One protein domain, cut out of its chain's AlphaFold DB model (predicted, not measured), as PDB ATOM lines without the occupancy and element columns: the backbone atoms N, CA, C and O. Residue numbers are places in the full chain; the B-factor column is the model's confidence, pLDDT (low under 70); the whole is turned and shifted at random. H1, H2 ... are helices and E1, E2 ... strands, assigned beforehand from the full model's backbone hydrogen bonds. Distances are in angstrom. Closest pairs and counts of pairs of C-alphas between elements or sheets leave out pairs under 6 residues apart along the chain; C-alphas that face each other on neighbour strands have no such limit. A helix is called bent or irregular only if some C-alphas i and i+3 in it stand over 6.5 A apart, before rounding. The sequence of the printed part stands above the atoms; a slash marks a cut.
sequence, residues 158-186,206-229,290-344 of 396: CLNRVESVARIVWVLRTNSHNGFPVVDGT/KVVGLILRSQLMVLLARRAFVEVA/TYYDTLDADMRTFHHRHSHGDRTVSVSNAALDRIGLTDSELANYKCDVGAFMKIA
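AT A GLANCE: This is residues 158 to 186, 206 to 229 and 290 to 344 of the 396 residues of the protein "Chloride channel protein" of Micromonas commoda (strain RCC299 / NOUM17 / CCMP2709) (UniProt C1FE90). The helix H2 lies in the middle, between H1 on one side and H3, which crosses it, on the other. Two small two-stranded sheets, E1 with E4 and E2 with E3, lie toward one end, the short helix H5 packs on H1, and the loop of residues 306 to 316 reaches to the other end. Short pairings tie residues 159 to 160 to E2, 342 to 343 to E3 and 226 to 227 to E4. The printed part has 108 residues, with five named helices and four named strands in the order E1 H1 E2 E3 H2 H3 H4 H5 E4, both sheets antiparallel, class mixed. It is compact, with a radius of gyration of the C-alphas of 13.3 A and spans of 41 by 33 by 31 A.

HOW THE PARTS SIT: E1, residues 162 to 164, is the antiparallel neighbour of E4, residues 333 to 336, with N 163 and O 335 at 3.0 A, within hydrogen-bond range. H1, residues 165 to 174, touches H5, residues 327 to 332, at a steep tilt of 56 degrees, opposite ways; their closest C-alphas, of Ala 166 and Leu 330, are 4.6 A apart. E2, residues 179 to 184, is the antiparallel neighbour of E3, residues 206 to 212, with N 180 and O 211 at 2.8 A, within hydrogen-bond range. H2, residues 213 to 221, only just touches H1, with 3 pairs of C-alphas within 8 A, the closest those of Leu 172 and Arg 213 at 7.6 A. H3, residues 290 to 305, touches H2 with residues 295 to 302 alone, at a steep tilt of 55 degrees, opposite ways; the closest C-alphas, of Gln 215 and Met 299, are 5.4 A apart. H4, residues 317 to 321, is close to H1 but not clearly touching, the closest C-alphas being those of Arg 173 and Asn 317 at 6.2 A. In H1, H2, H4 and H5 each O i to N i+4 pair is within hydrogen-bond range; in H3, 10 of 12 are.

IN THESE COORDINATES: E1 begins with C-alpha 162 at (77.446, 46.225, 81.607). From first to last C-alpha H1 measures 14.2 A, E2 16.5 A, E3 17.9 A and H2 12.3 A. H3 measures 20.0 A, has a kink of 40 degrees near residue 299, and is irregular, with C-alphas 300 and 303 at 7.6 A. E4 ends with C-alpha 336 at (74.471, 46.937, 78.389).

THE WHOLE: The two C-alphas farthest apart, of Ala 229 and His 308, are 41.9 A apart. Residues 187 to 205 and 230 to 289 are not printed; the gaps are 8.7 A and 25.9 A between C-alphas. The link from H3 to H4 is long, with 11 residues. The mean pLDDT of the printed part is 81.2; residues 185 to 186, 227 to 229 and 302 to 315 are under 70.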
ATOM      1  N   CYS A 158      72.564  45.378  93.383       90.88
ATOM      2  CA  CYS A 158      72.952  46.324  92.337       90.88
ATOM      3  C   CYS A 158      73.429  45.587  91.082       90.88
ATOM      4  O   CYS A 158      74.033  44.510  91.170       90.88
ATOM      5  N   LEU A 159      73.205  46.216  89.933       91.88
ATOM      6  CA  LEU A 159      73.712  45.786  88.632       91.88
ATOM      7  C   LEU A 159      74.752  46.794  88.141       91.88
ATOM      8  O   LEU A 159      74.593  47.992  88.342       91.88
ATOM      9  N   ASN A 160      75.813  46.334  87.495       90.06
ATOM     10  CA  ASN A 160      76.721  47.221  86.778       90.06
ATOM     11  C   ASN A 160      76.083  47.735  85.481       90.06
ATOM     12  O   ASN A 160      75.110  47.178  84.969       90.06
ATOM     13  N   ARG A 161      76.673  48.788  84.908       88.19
ATOM     14  CA  ARG A 161      76.274  49.304  83.591       88.19
ATOM     15  C   ARG A 161      76.287  48.218  82.506       88.19
ATOM     16  O   ARG A 161      75.367  48.148  81.702       88.19
ATOM     17  N   VAL A 162      77.316  47.373  82.508       89.00
ATOM     18  CA  VAL A 162      77.446  46.225  81.607       89.00
ATOM     19  C   VAL A 162      77.552  44.969  82.460       89.00
ATOM     20  O   VAL A 162      78.561  44.763  83.133       89.00
ATOM     21  N   GLU A 163      76.512  44.138  82.440       88.56
ATOM     22  CA  GLU A 163      76.400  42.953  83.297       88.56
ATOM     23  C   GLU A 163      76.357  41.652  82.510       88.56
ATOM     24  O   GLU A 163      75.920  41.628  81.363       88.56
ATOM     25  N   SER A 164      76.799  40.548  83.121       89.00
ATOM     26  CA  SER A 164      76.664  39.232  82.488       89.00
ATOM     27  C   SER A 164      75.207  38.775  82.475       89.00
ATOM     28  O   SER A 164      74.473  38.946  83.453       89.00
ATOM     29  N   VAL A 165      74.789  38.147  81.372       90.81
ATOM     30  CA  VAL A 165      73.419  37.634  81.233       90.81
ATOM     31  C   VAL A 165      73.125  36.598  82.322       90.81
ATOM     32  O   VAL A 165      72.079  36.672  82.965       90.81
ATOM     33  N   ALA A 166      74.083  35.713  82.622       90.94
ATOM     34  CA  ALA A 166      73.975  34.761  83.728       90.94
ATOM     35  C   ALA A 166      73.689  35.435  85.080       90.94
ATOM     36  O   ALA A 166      72.836  34.961  85.832       90.94
ATOM     37  N   ARG A 167      74.357  36.555  85.395       90.62
ATOM     38  CA  ARG A 167      74.133  37.277  86.655       90.62
ATOM     39  C   ARG A 167      72.760  37.934  86.689       90.62
ATOM     40  O   ARG A 167      72.099  37.851  87.717       90.62
ATOM     41  N   ILE A 168      72.309  38.535  85.588       90.94
ATOM     42  CA  ILE A 168      70.963  39.122  85.498       90.94
ATOM     43  C   ILE A 168      69.905  38.036  85.725       90.94
ATOM     44  O   ILE A 168      69.034  38.199  86.576       90.94
ATOM     45  N   VAL A 169      70.011  36.901  85.032       91.69
ATOM     46  CA  VAL A 169      69.099  35.756  85.193       91.69
ATOM     47  C   VAL A 169      69.122  35.235  86.631       91.69
ATOM     48  O   VAL A 169      68.062  34.995  87.207       91.69
ATOM     49  N   TRP A 170      70.303  35.107  87.239       91.50
ATOM     50  CA  TRP A 170      70.438  34.696  88.637       91.50
ATOM     51  C   TRP A 170      69.746  35.680  89.590       91.50
ATOM     52  O   TRP A 170      68.911  35.265  90.390       91.50
ATOM     53  N   VAL A 171      69.998  36.988  89.448       91.19
ATOM     54  CA  VAL A 171      69.346  38.030  90.262       91.19
ATOM     55  C   VAL A 171      67.827  37.951  90.129       91.19
ATOM     56  O   VAL A 171      67.129  38.038  91.140       91.19
ATOM     57  N   LEU A 172      67.324  37.748  88.909       90.56
ATOM     58  CA  LEU A 172      65.896  37.642  88.636       90.56
ATOM     59  C   LEU A 172      65.263  36.368  89.223       90.56
ATOM     60  O   LEU A 172      64.096  36.412  89.606       90.56
ATOM     61  N   ARG A 173      66.004  35.258  89.323       90.38
ATOM     62  CA  ARG A 173      65.519  34.005  89.932       90.38
ATOM     63  C   ARG A 173      65.549  34.037  91.456       90.38
ATOM     64  O   ARG A 173      64.651  33.501  92.095       90.38
ATOM     65  N   THR A 174      66.592  34.632  92.030       90.25
ATOM     66  CA  THR A 174      66.819  34.635  93.480       90.25
ATOM     67  C   THR A 174      66.012  35.716  94.193       90.25
ATOM     68  O   THR A 174      65.613  35.516  95.335       90.25
ATOM     69  N   ASN A 175      65.751  36.851  93.535       88.69
ATOM     70  CA  ASN A 175      65.095  37.998  94.160       88.69
ATOM     71  C   ASN A 175      63.759  38.327  93.488       88.69
ATOM     72  O   ASN A 175      63.636  38.297  92.264       88.69
ATOM     73  N   SER A 176      62.785  38.758  94.289       87.75
ATOM     74  CA  SER A 176      61.468  39.236  93.841       87.75
ATOM     75  C   SER A 176      61.390  40.763  93.674       87.75
ATOM     76  O   SER A 176      60.314  41.318  93.456       87.75
ATOM     77  N   HIS A 177      62.521  41.470  93.768       90.19
ATOM     78  CA  HIS A 177      62.573  42.929  93.658       90.19
ATOM     79  C   HIS A 177      62.243  43.428  92.243       90.19
ATOM     80  O   HIS A 177      62.621  42.816  91.244       90.19
ATOM     81  N   ASN A 178      61.565  44.578  92.165       89.94
ATOM     82  CA  ASN A 178      61.095  45.165  90.905       89.94
ATOM     83  C   ASN A 178      61.975  46.301  90.361       89.94
ATOM     84  O   ASN A 178      61.779  46.708  89.216       89.94
ATOM     85  N   GLY A 179      62.935  46.796  91.140       92.00
ATOM     86  CA  GLY A 179      63.841  47.869  90.744       92.00
ATOM     87  C   GLY A 179      65.240  47.626  91.288       92.00
ATOM     88  O   GLY A 179      65.396  47.268  92.455       92.00
ATOM     89  N   PHE A 180      66.238  47.826  90.434       94.19
ATOM     90  CA  PHE A 180      67.643  47.583  90.723       94.19
ATOM     91  C   PHE A 180      68.441  48.860  90.439       94.19
ATOM     92  O   PHE A 180      68.385  49.375  89.316       94.19
ATOM     93  N   PRO A 181      69.169  49.406  91.424       94.00
ATOM     94  CA  PRO A 181      70.105  50.491  91.171       94.00
ATOM     95  C   PRO A 181      71.250  49.998  90.278       94.00
ATOM     96  O   PRO A 181      71.802  48.910  90.472       94.00
ATOM     97  N   VAL A 182      71.593  50.820  89.290       93.25
ATOM     98  CA  VAL A 182      72.707  50.591  88.377       93.25
ATOM     99  C   VAL A 182      73.904  51.391  88.860       93.25
ATOM    100  O   VAL A 182      73.812  52.611  89.041       93.25
ATOM    101  N   VAL A 183      75.016  50.697  89.069       91.06
ATOM    102  CA  VAL A 183      76.252  51.263  89.602       91.06
ATOM    103  C   VAL A 183      77.361  51.288  88.554       91.06
ATOM    104  O   VAL A 183      77.435  50.422  87.678       91.06
ATOM    105  N   ASP A 184      78.234  52.289  88.642       87.12
ATOM    106  CA  ASP A 184      79.505  52.275  87.922       87.12
ATOM    107  C   ASP A 184      80.516  51.465  88.740       87.12
ATOM    108  O   ASP A 184      80.846  51.825  89.874       87.12
ATOM    109  N   GLY A 185      80.947  50.338  88.178       66.56
ATOM    110  CA  GLY A 185      81.865  49.380  88.795       66.56
ATOM    111  C   GLY A 185      83.339  49.686  88.538       66.56
ATOM    112  O   GLY A 185      84.160  48.776  88.577       66.56
ATOM    113  N   THR A 186      83.695  50.934  88.237       51.78
ATOM    114  CA  THR A 186      85.090  51.350  88.046       51.78
ATOM    115  C   THR A 186      85.827  51.479  89.385       51.78
ATOM    116  O   THR A 186      86.193  52.563  89.825       51.78
ATOM    117  N   LYS A 206      79.225  53.705  92.535       89.75
ATOM    118  CA  LYS A 206      78.480  54.971  92.450       89.75
ATOM    119  C   LYS A 206      77.167  54.786  91.692       89.75
ATOM    120  O   LYS A 206      77.172  54.134  90.653       89.75
ATOM    121  N   VAL A 207      76.072  55.386  92.164       91.12
ATOM    122  CA  VAL A 207      74.778  55.338  91.456       91.12
ATOM    123  C   VAL A 207      74.865  56.101  90.143       91.12
ATOM    124  O   VAL A 207      75.188  57.288  90.134       91.12
ATOM    125  N   VAL A 208      74.507  55.431  89.050       90.75
ATOM    126  CA  VAL A 208      74.373  56.040  87.716       90.75
ATOM    127  C   VAL A 208      72.919  56.029  87.255       90.75
ATOM    128  O   VAL A 208      72.453  56.975  86.617       90.75
ATOM    129  N   GLY A 209      72.190  54.964  87.591       93.00
ATOM    130  CA  GLY A 209      70.839  54.760  87.097       93.00
ATOM    131  C   GLY A 209      69.982  53.857  87.968       93.00
ATOM    132  O   GLY A 209      70.422  53.333  88.989       93.00
ATOM    133  N   LEU A 210      68.743  53.657  87.536       94.12
ATOM    134  CA  LEU A 210      67.834  52.653  88.078       94.12
ATOM    135  C   LEU A 210      67.174  51.909  86.921       94.12
ATOM    136  O   LEU A 210      66.647  52.542  86.007       94.12
ATOM    137  N   ILE A 211      67.184  50.578  86.964       93.75
ATOM    138  CA  ILE A 211      66.495  49.741  85.979       93.75
ATOM    139  C   ILE A 211      65.426  48.880  86.647       93.75
ATOM    140  O   ILE A 211      65.602  48.380  87.757       93.75
ATOM    141  N   LEU A 212      64.292  48.717  85.974       92.88
ATOM    142  CA  LEU A 212      63.189  47.893  86.449       92.88
ATOM    143  C   LEU A 212      63.335  46.438  86.002       92.88
ATOM    144  O   LEU A 212      63.887  46.117  84.951       92.88
ATOM    145  N   ARG A 213      62.733  45.543  86.780       91.06
ATOM    146  CA  ARG A 213      62.661  44.115  86.474       91.06
ATOM    147  C   ARG A 213      61.985  43.828  85.133       91.06
ATOM    148  O   ARG A 213      62.465  42.999  84.368       91.06
ATOM    149  N   SER A 214      60.883  44.516  84.839       87.69
ATOM    150  CA  SER A 214      60.181  44.396  83.557       87.69
ATOM    151  C   SER A 214      61.064  44.811  82.377       87.69
ATOM    152  O   SER A 214      61.043  44.153  81.344       87.69
ATOM    153  N   GLN A 215      61.895  45.841  82.550       89.69
ATOM    154  CA  GLN A 215      62.842  46.288  81.526       89.69
ATOM    155  C   GLN A 215      63.922  45.232  81.267       89.69
ATOM    156  O   GLN A 215      64.191  44.910  80.114       89.69
ATOM    157  N   LEU A 216      64.471  44.617  82.322       90.25
ATOM    158  CA  LEU A 216      65.414  43.500  82.183       90.25
ATOM    159  C   LEU A 216      64.787  42.304  81.453       90.25
ATOM    160  O   LEU A 216      65.423  41.723  80.580       90.25
ATOM    161  N   MET A 217      63.530  41.967  81.752       87.19
ATOM    162  CA  MET A 217      62.814  40.896  81.048       87.19
ATOM    163  C   MET A 217      62.673  41.183  79.550       87.19
ATOM    164  O   MET A 217      62.875  40.284  78.738       87.19
ATOM    165  N   VAL A 218      62.378  42.431  79.169       85.25
ATOM    166  CA  VAL A 218      62.314  42.845  77.757       85.25
ATOM    167  C   VAL A 218      63.688  42.755  77.090       85.25
ATOM    168  O   VAL A 218      63.779  42.242  75.976       85.25
ATOM    169  N   LEU A 219      64.758  43.181  77.770       86.50
ATOM    170  CA  LEU A 219      66.127  43.089  77.248       86.50
ATOM    171  C   LEU A 219      66.550  41.640  76.984       86.50
ATOM    172  O   LEU A 219      67.128  41.351  75.935       86.50
ATOM    173  N   LEU A 220      66.221  40.725  77.902       87.06
ATOM    174  CA  LEU A 220      66.479  39.295  77.734       87.06
ATOM    175  C   LEU A 220      65.631  38.697  76.604       87.06
ATOM    176  O   LEU A 220      66.157  37.968  75.768       87.06
ATOM    177  N   ALA A 221      64.341  39.041  76.533       84.12
ATOM    178  CA  ALA A 221      63.433  38.543  75.501       84.12
ATOM    179  C   ALA A 221      63.824  39.004  74.087       84.12
ATOM    180  O   ALA A 221      63.693  38.248  73.127       84.12
ATOM    181  N   ARG A 222      64.335  40.234  73.956       81.44
ATOM    182  CA  ARG A 222      64.818  40.803  72.688       81.44
ATOM    183  C   ARG A 222      66.284  40.462  72.381       81.44
ATOM    184  O   ARG A 222      66.781  40.913  71.353       81.44
ATOM    185  N   ARG A 223      66.957  39.684  73.243       82.19
ATOM    186  CA  ARG A 223      68.381  39.307  73.141       82.19
ATOM    187  C   ARG A 223      69.296  40.507  72.873       82.19
ATOM    188  O   ARG A 223      70.174  40.449  72.017       82.19
ATOM    189  N   ALA A 224      69.083  41.604  73.604       80.31
ATOM    190  CA  ALA A 224      69.897  42.818  73.517       80.31
ATOM    191  C   ALA A 224      71.278  42.596  74.169       80.31
ATOM    192  O   ALA A 224      71.586  43.122  75.244       80.31
ATOM    193  N   PHE A 225      72.083  41.737  73.548       84.19
ATOM    194  CA  PHE A 225      73.348  41.246  74.067       84.19
ATOM    195  C   PHE A 225      74.547  41.882  73.367       84.19
ATOM    196  O   PHE A 225      74.527  42.190  72.179       84.19
ATOM    197  N   VAL A 226      75.622  42.023  74.128       77.19
ATOM    198  CA  VAL A 226      76.949  42.428  73.688       77.19
ATOM    199  C   VAL A 226      77.867  41.225  73.882       77.19
ATOM    200  O   VAL A 226      77.964  40.681  74.987       77.19
ATOM    201  N   GLU A 227      78.529  40.786  72.813       69.88
ATOM    202  CA  GLU A 227      79.503  39.695  72.886       69.88
ATOM    203  C   GLU A 227      80.669  40.066  73.806       69.88
ATOM    204  O   GLU A 227      81.263  41.145  73.699       69.88
ATOM    205  N   VAL A 228      81.045  39.143  74.689       61.22
ATOM    206  CA  VAL A 228      82.304  39.250  75.422       61.22
ATOM    207  C   VAL A 228      83.428  38.919  74.450       61.22
ATOM    208  O   VAL A 228      83.590  37.772  74.041       61.22
ATOM    209  N   ALA A 229      84.223  39.919  74.067       46.34
ATOM    210  CA  ALA A 229      85.452  39.651  73.332       46.34
ATOM    211  C   ALA A 229      86.349  38.732  74.190       46.34
ATOM    212  O   ALA A 229      86.632  39.084  75.340       46.34
ATOM    213  N   THR A 290      65.769  53.106  65.297       77.12
ATOM    214  CA  THR A 290      64.460  52.445  65.212       77.12
ATOM    215  C   THR A 290      64.398  51.228  66.136       77.12
ATOM    216  O   THR A 290      63.408  51.028  66.837       77.12
ATOM    217  N   TYR A 291      65.470  50.435  66.208       74.44
ATOM    218  CA  TYR A 291      65.568  49.324  67.150       74.44
ATOM    219  C   TYR A 291      65.457  49.803  68.605       74.44
ATOM    220  O   TYR A 291      64.606  49.299  69.334       74.44
ATOM    221  N   TYR A 292      66.231  50.811  69.019       75.94
ATOM    222  CA  TYR A 292      66.151  51.378  70.371       75.94
ATOM    223  C   TYR A 292      64.763  51.952  70.686       75.94
ATOM    224  O   TYR A 292      64.227  51.671  71.758       75.94
ATOM    225  N   ASP A 293      64.151  52.673  69.745       77.94
ATOM    226  CA  ASP A 293      62.820  53.261  69.910       77.94
ATOM    227  C   ASP A 293      61.742  52.175  70.074       77.94
ATOM    228  O   ASP A 293      60.879  52.269  70.951       77.94
ATOM    229  N   THR A 294      61.811  51.093  69.290       80.25
ATOM    230  CA  THR A 294      60.892  49.951  69.454       80.25
ATOM    231  C   THR A 294      61.092  49.230  70.786       80.25
ATOM    232  O   THR A 294      60.119  48.782  71.397       80.25
ATOM    233  N   LEU A 295      62.331  49.146  71.273       77.38
ATOM    234  CA  LEU A 295      62.654  48.507  72.545       77.38
ATOM    235  C   LEU A 295      62.173  49.345  73.736       77.38
ATOM    236  O   LEU A 295      61.602  48.794  74.676       77.38
ATOM    237  N   ASP A 296      62.312  50.670  73.678       78.19
ATOM    238  CA  ASP A 296      61.746  51.583  74.678       78.19
ATOM    239  C   ASP A 296      60.205  51.537  74.672       78.19
ATOM    240  O   ASP A 296      59.567  51.416  75.723       78.19
ATOM    241  N   ALA A 297      59.580  51.515  73.490       80.38
ATOM    242  CA  ALA A 297      58.132  51.337  73.373       80.38
ATOM    243  C   ALA A 297      57.657  50.014  74.007       80.38
ATOM    244  O   ALA A 297      56.648  49.981  74.723       80.38
ATOM    245  N   ASP A 298      58.395  48.922  73.802       76.75
ATOM    246  CA  ASP A 298      58.135  47.627  74.434       76.75
ATOM    247  C   ASP A 298      58.274  47.680  75.959       76.75
ATOM    248  O   ASP A 298      57.422  47.145  76.672       76.75
ATOM    249  N   MET A 299      59.303  48.357  76.474       80.06
ATOM    250  CA  MET A 299      59.500  48.533  77.914       80.06
ATOM    251  C   MET A 299      58.337  49.292  78.561       80.06
ATOM    252  O   MET A 299      57.843  48.883  79.615       80.06
ATOM    253  N   ARG A 300      57.859  50.366  77.923       78.38
ATOM    254  CA  ARG A 300      56.732  51.177  78.422       78.38
ATOM    255  C   ARG A 300      55.400  50.432  78.353       78.38
ATOM    256  O   ARG A 300      54.564  50.569  79.243       78.38
ATOM    257  N   THR A 301      55.203  49.619  77.317       77.81
ATOM    258  CA  THR A 301      53.953  48.875  77.098       77.81
ATOM    259  C   THR A 301      53.942  47.484  77.729       77.81
ATOM    260  O   THR A 301      52.904  46.824  77.696       77.81
ATOM    261  N   PHE A 302      55.037  47.046  78.362       69.62
ATOM    262  CA  PHE A 302      55.185  45.701  78.927       69.62
ATOM    263  C   PHE A 302      53.990  45.276  79.793       69.62
ATOM    264  O   PHE A 302      53.407  44.216  79.568       69.62
ATOM    265  N   HIS A 303      53.572  46.122  80.739       65.69
ATOM    266  CA  HIS A 303      52.447  45.819  81.632       65.69
ATOM    267  C   HIS A 303      51.070  45.961  80.967       65.69
ATOM    268  O   HIS A 303      50.123  45.322  81.414       65.69
ATOM    269  N   HIS A 304      50.949  46.753  79.897       64.62
ATOM    270  CA  HIS A 304      49.710  46.850  79.120       64.62
ATOM    271  C   HIS A 304      49.503  45.627  78.222       64.62
ATOM    272  O   HIS A 304      48.380  45.144  78.096       64.62
ATOM    273  N   ARG A 305      50.579  45.090  77.632       59.66
ATOM    274  CA  ARG A 305      50.513  43.899  76.770       59.66
ATOM    275  C   ARG A 305      50.197  42.619  77.542       59.66
ATOM    276  O   ARG A 305      49.561  41.728  76.994       59.66
ATOM    277  N   HIS A 306      50.576  42.547  78.815       59.22
ATOM    278  CA  HIS A 306      50.291  41.408  79.696       59.22
ATOM    279  C   HIS A 306      49.038  41.643  80.575       59.22
ATOM    280  O   HIS A 306      49.041  41.321  81.758       59.22
ATOM    281  N   SER A 307      47.990  42.245  79.989       44.53
ATOM    282  CA  SER A 307      46.715  42.686  80.595       44.53
ATOM    283  C   SER A 307      46.211  41.905  81.834       44.53
ATOM    284  O   SER A 307      46.050  40.687  81.809       44.53
ATOM    285  N   HIS A 308      45.908  42.682  82.885       43.12
ATOM    286  CA  HIS A 308      45.030  42.506  84.062       43.12
ATOM    287  C   HIS A 308      45.019  41.234  84.938       43.12
ATOM    288  O   HIS A 308      44.568  41.354  86.077       43.12
ATOM    289  N   GLY A 309      45.535  40.079  84.512       45.34
ATOM    290  CA  GLY A 309      45.543  38.851  85.331       45.34
ATOM    291  C   GLY A 309      46.822  38.641  86.147       45.34
ATOM    292  O   GLY A 309      46.763  38.416  87.351       45.34
ATOM    293  N   ASP A 310      47.989  38.794  85.514       52.00
ATOM    294  CA  ASP A 310      49.280  38.421  86.104       52.00
ATOM    295  C   ASP A 310      50.221  39.631  86.220       52.00
ATOM    296  O   ASP A 310      51.214  39.785  85.507       52.00
ATOM    297  N   ARG A 311      49.985  40.508  87.200       54.16
ATOM    298  CA  ARG A 311      50.999  41.514  87.595       54.16
ATOM    299  C   ARG A 311      52.312  40.875  88.080       54.16
ATOM    300  O   ARG A 311      53.326  41.558  88.196       54.16
ATOM    301  N   THR A 312      52.288  39.568  88.325       57.97
ATOM    302  CA  THR A 312      53.402  38.709  88.718       57.97
ATOM    303  C   THR A 312      54.166  38.116  87.532       57.97
ATOM    304  O   THR A 312      55.185  37.479  87.789       57.97
ATOM    305  N   VAL A 313      53.773  38.331  86.257       61.97
ATOM    306  CA  VAL A 313      54.511  37.759  85.100       61.97
ATOM    307  C   VAL A 313      55.992  38.112  85.170       61.97
ATOM    308  O   VAL A 313      56.833  37.247  84.966       61.97
ATOM    309  N   SER A 314      56.333  39.359  85.512       61.09
ATOM    310  CA  SER A 314      57.737  39.752  85.633       61.09
ATOM    311  C   SER A 314      58.457  38.973  86.732       61.09
ATOM    312  O   SER A 314      59.626  38.650  86.561       61.09
ATOM    313  N   VAL A 315      57.785  38.663  87.842       67.75
ATOM    314  CA  VAL A 315      58.347  37.964  89.014       67.75
ATOM    315  C   VAL A 315      58.403  36.445  88.810       67.75
ATOM    316  O   VAL A 315      59.263  35.786  89.383       67.75
ATOM    317  N   SER A 316      57.534  35.885  87.968       75.44
ATOM    318  CA  SER A 316      57.417  34.442  87.761       75.44
ATOM    319  C   SER A 316      58.653  33.842  87.087       75.44
ATOM    320  O   SER A 316      59.012  34.209  85.967       75.44
ATOM    321  N   ASN A 317      59.254  32.836  87.729       80.75
ATOM    322  CA  ASN A 317      60.344  32.053  87.141       80.75
ATOM    323  C   ASN A 317      59.909  31.348  85.847       80.75
ATOM    324  O   ASN A 317      60.683  31.282  84.898       80.75
ATOM    325  N   ALA A 318      58.639  30.941  85.751       76.62
ATOM    326  CA  ALA A 318      58.106  30.326  84.539       76.62
ATOM    327  C   ALA A 318      58.124  31.287  83.338       76.62
ATOM    328  O   ALA A 318      58.302  30.853  82.203       76.62
ATOM    329  N   ALA A 319      57.953  32.595  83.560       74.00
ATOM    330  CA  ALA A 319      58.052  33.583  82.488       74.00
ATOM    331  C   ALA A 319      59.496  33.746  81.995       74.00
ATOM    332  O   ALA A 319      59.715  33.932  80.802       74.00
ATOM    333  N   LEU A 320      60.471  33.636  82.900       79.06
ATOM    334  CA  LEU A 320      61.892  33.667  82.564       79.06
ATOM    335  C   LEU A 320      62.315  32.415  81.788       79.06
ATOM    336  O   LEU A 320      63.040  32.526  80.804       79.06
ATOM    337  N   ASP A 321      61.812  31.241  82.174       81.75
ATOM    338  CA  ASP A 321      62.082  29.987  81.460       81.75
ATOM    339  C   ASP A 321      61.498  30.000  80.035       81.75
ATOM    340  O   ASP A 321      62.125  29.495  79.105       81.75
ATOM    341  N   ARG A 322      60.349  30.662  79.822       79.19
ATOM    342  CA  ARG A 322      59.743  30.847  78.488       79.19
ATOM    343  C   ARG A 322      60.594  31.672  77.523       79.19
ATOM    344  O   ARG A 322      60.370  31.575  76.321       79.19
ATOM    345  N   ILE A 323      61.546  32.470  78.014       81.25
ATOM    346  CA  ILE A 323      62.471  33.213  77.142       81.25
ATOM    347  C   ILE A 323      63.401  32.244  76.389       81.25
ATOM    348  O   ILE A 323      63.817  32.548  75.272       81.25
ATOM    349  N   GLY A 324      63.691  31.068  76.959       81.56
ATOM    350  CA  GLY A 324      64.471  30.026  76.287       81.56
ATOM    351  C   GLY A 324      65.919  30.434  76.008       81.56
ATOM    352  O   GLY A 324      66.394  30.279  74.883       81.56
ATOM    353  N   LEU A 325      66.604  30.984  77.015       86.19
ATOM    354  CA  LEU A 325      68.025  31.336  76.921       86.19
ATOM    355  C   LEU A 325      68.894  30.073  76.901       86.19
ATOM    356  O   LEU A 325      68.663  29.153  77.687       86.19
ATOM    357  N   THR A 326      69.901  30.034  76.029       88.31
ATOM    358  CA  THR A 326      70.832  28.897  75.949       88.31
ATOM    359  C   THR A 326      71.988  29.031  76.943       88.31
ATOM    360  O   THR A 326      72.403  30.135  77.298       88.31
ATOM    361  N   ASP A 327      72.591  27.911  77.352       87.44
ATOM    362  CA  ASP A 327      73.758  27.935  78.253       87.44
ATOM    363  C   ASP A 327      74.953  28.694  77.646       87.44
ATOM    364  O   ASP A 327      75.728  29.336  78.359       87.44
ATOM    365  N   SER A 328      75.079  28.681  76.313       86.25
ATOM    366  CA  SER A 328      76.084  29.468  75.596       86.25
ATOM    367  C   SER A 328      75.801  30.970  75.648       86.25
ATOM    368  O   SER A 328      76.745  31.756  75.748       86.25
ATOM    369  N   GLU A 329      74.527  31.377  75.622       85.00
ATOM    370  CA  GLU A 329      74.114  32.771  75.796       85.00
ATOM    371  C   GLU A 329      74.418  33.267  77.214       85.00
ATOM    372  O   GLU A 329      74.977  34.349  77.390       85.00
ATOM    373  N   LEU A 330      74.135  32.445  78.228       86.06
ATOM    374  CA  LEU A 330      74.409  32.786  79.624       86.06
ATOM    375  C   LEU A 330      75.909  32.980  79.893       86.06
ATOM    376  O   LEU A 330      76.275  33.886  80.645       86.06
ATOM    377  N   ALA A 331      76.762  32.141  79.299       85.81
ATOM    378  CA  ALA A 331      78.201  32.152  79.556       85.81
ATOM    379  C   ALA A 331      78.958  33.250  78.791       85.81
ATOM    380  O   ALA A 331      79.880  33.853  79.341       85.81
ATOM    381  N   ASN A 332      78.590  33.508  77.531       85.19
ATOM    382  CA  ASN A 332      79.435  34.285  76.614       85.19
ATOM    383  C   ASN A 332      78.958  35.721  76.369       85.19
ATOM    384  O   ASN A 332      79.680  36.499  75.740       85.19
ATOM    385  N   TYR A 333      77.767  36.090  76.842       86.81
ATOM    386  CA  TYR A 333      77.179  37.393  76.546       86.81
ATOM    387  C   TYR A 333      76.996  38.266  77.787       86.81
ATOM    388  O   TYR A 333      76.731  37.811  78.906       86.81
ATOM    389  N   LYS A 334      77.121  39.572  77.553       88.62
ATOM    390  CA  LYS A 334      76.785  40.635  78.500       88.62
ATOM    391  C   LYS A 334      75.615  41.453  77.965       88.62
ATOM    392  O   LYS A 334      75.318  41.420  76.780       88.62
ATOM    393  N   CYS A 335      74.950  42.198  78.830       88.00
ATOM    394  CA  CYS A 335      73.901  43.139  78.471       88.00
ATOM    395  C   CYS A 335      74.321  44.540  78.931       88.00
ATOM    396  O   CYS A 335      74.719  44.712  80.087       88.00
ATOM    397  N   ASP A 336      74.265  45.528  78.031       87.62
ATOM    398  CA  ASP A 336      74.471  46.937  78.389       87.62
ATOM    399  C   ASP A 336      73.164  47.518  78.933       87.62
ATOM    400  O   ASP A 336      72.302  48.015  78.209       87.62
ATOM    401  N   VAL A 337      73.029  47.429  80.249       88.62
ATOM    402  CA  VAL A 337      71.930  47.989  81.035       88.62
ATOM    403  C   VAL A 337      71.965  49.520  80.993       88.62
ATOM    404  O   VAL A 337      70.927  50.178  81.071       88.62
ATOM    405  N   GLY A 338      73.156  50.106  80.830       85.12
ATOM    406  CA  GLY A 338      73.383  51.546  80.850       85.12
ATOM    407  C   GLY A 338      72.635  52.331  79.784       85.12
ATOM    408  O   GLY A 338      72.296  53.487  80.019       85.12
ATOM    409  N   ALA A 339      72.379  51.718  78.630       83.06
ATOM    410  CA  ALA A 339      71.655  52.359  77.536       83.06
ATOM    411  C   ALA A 339      70.146  52.500  77.810       83.06
ATOM    412  O   ALA A 339      69.503  53.370  77.232       83.06
ATOM    413  N   PHE A 340      69.590  51.667  78.696       85.69
ATOM    414  CA  PHE A 340      68.141  51.547  78.911       85.69
ATOM    415  C   PHE A 340      67.691  51.885  80.336       85.69
ATOM    416  O   PHE A 340      66.494  51.974  80.614       85.69
ATOM    417  N   MET A 341      68.631  52.041  81.265       90.06
ATOM    418  CA  MET A 341      68.322  52.455  82.627       90.06
ATOM    419  C   MET A 341      67.751  53.874  82.662       90.06
ATOM    420  O   MET A 341      68.100  54.735  81.854       90.06
ATOM    421  N   LYS A 342      66.944  54.163  83.684       90.62
ATOM    422  CA  LYS A 342      66.600  55.543  84.010       90.62
ATOM    423  C   LYS A 342      67.849  56.237  84.542       90.62
ATOM    424  O   LYS A 342      68.323  55.908  85.630       90.62
ATOM    425  N   ILE A 343      68.374  57.171  83.759       89.38
ATOM    426  CA  ILE A 343      69.545  57.975  84.109       89.38
ATOM    427  C   ILE A 343      69.173  58.915  85.261       89.38
ATOM    428  O   ILE A 343      68.057  59.433  85.293       89.38
ATOM    429  N   ALA A 344      70.109  59.121  86.192       86.38
ATOM    430  CA  ALA A 344      69.972  60.064  87.305       86.38
ATOM    431  C   ALA A 344      68.663  59.879  88.109       86.38
ATOM    432  O   ALA A 344      67.817  60.779  88.153       86.38
TER     433      ALA A 344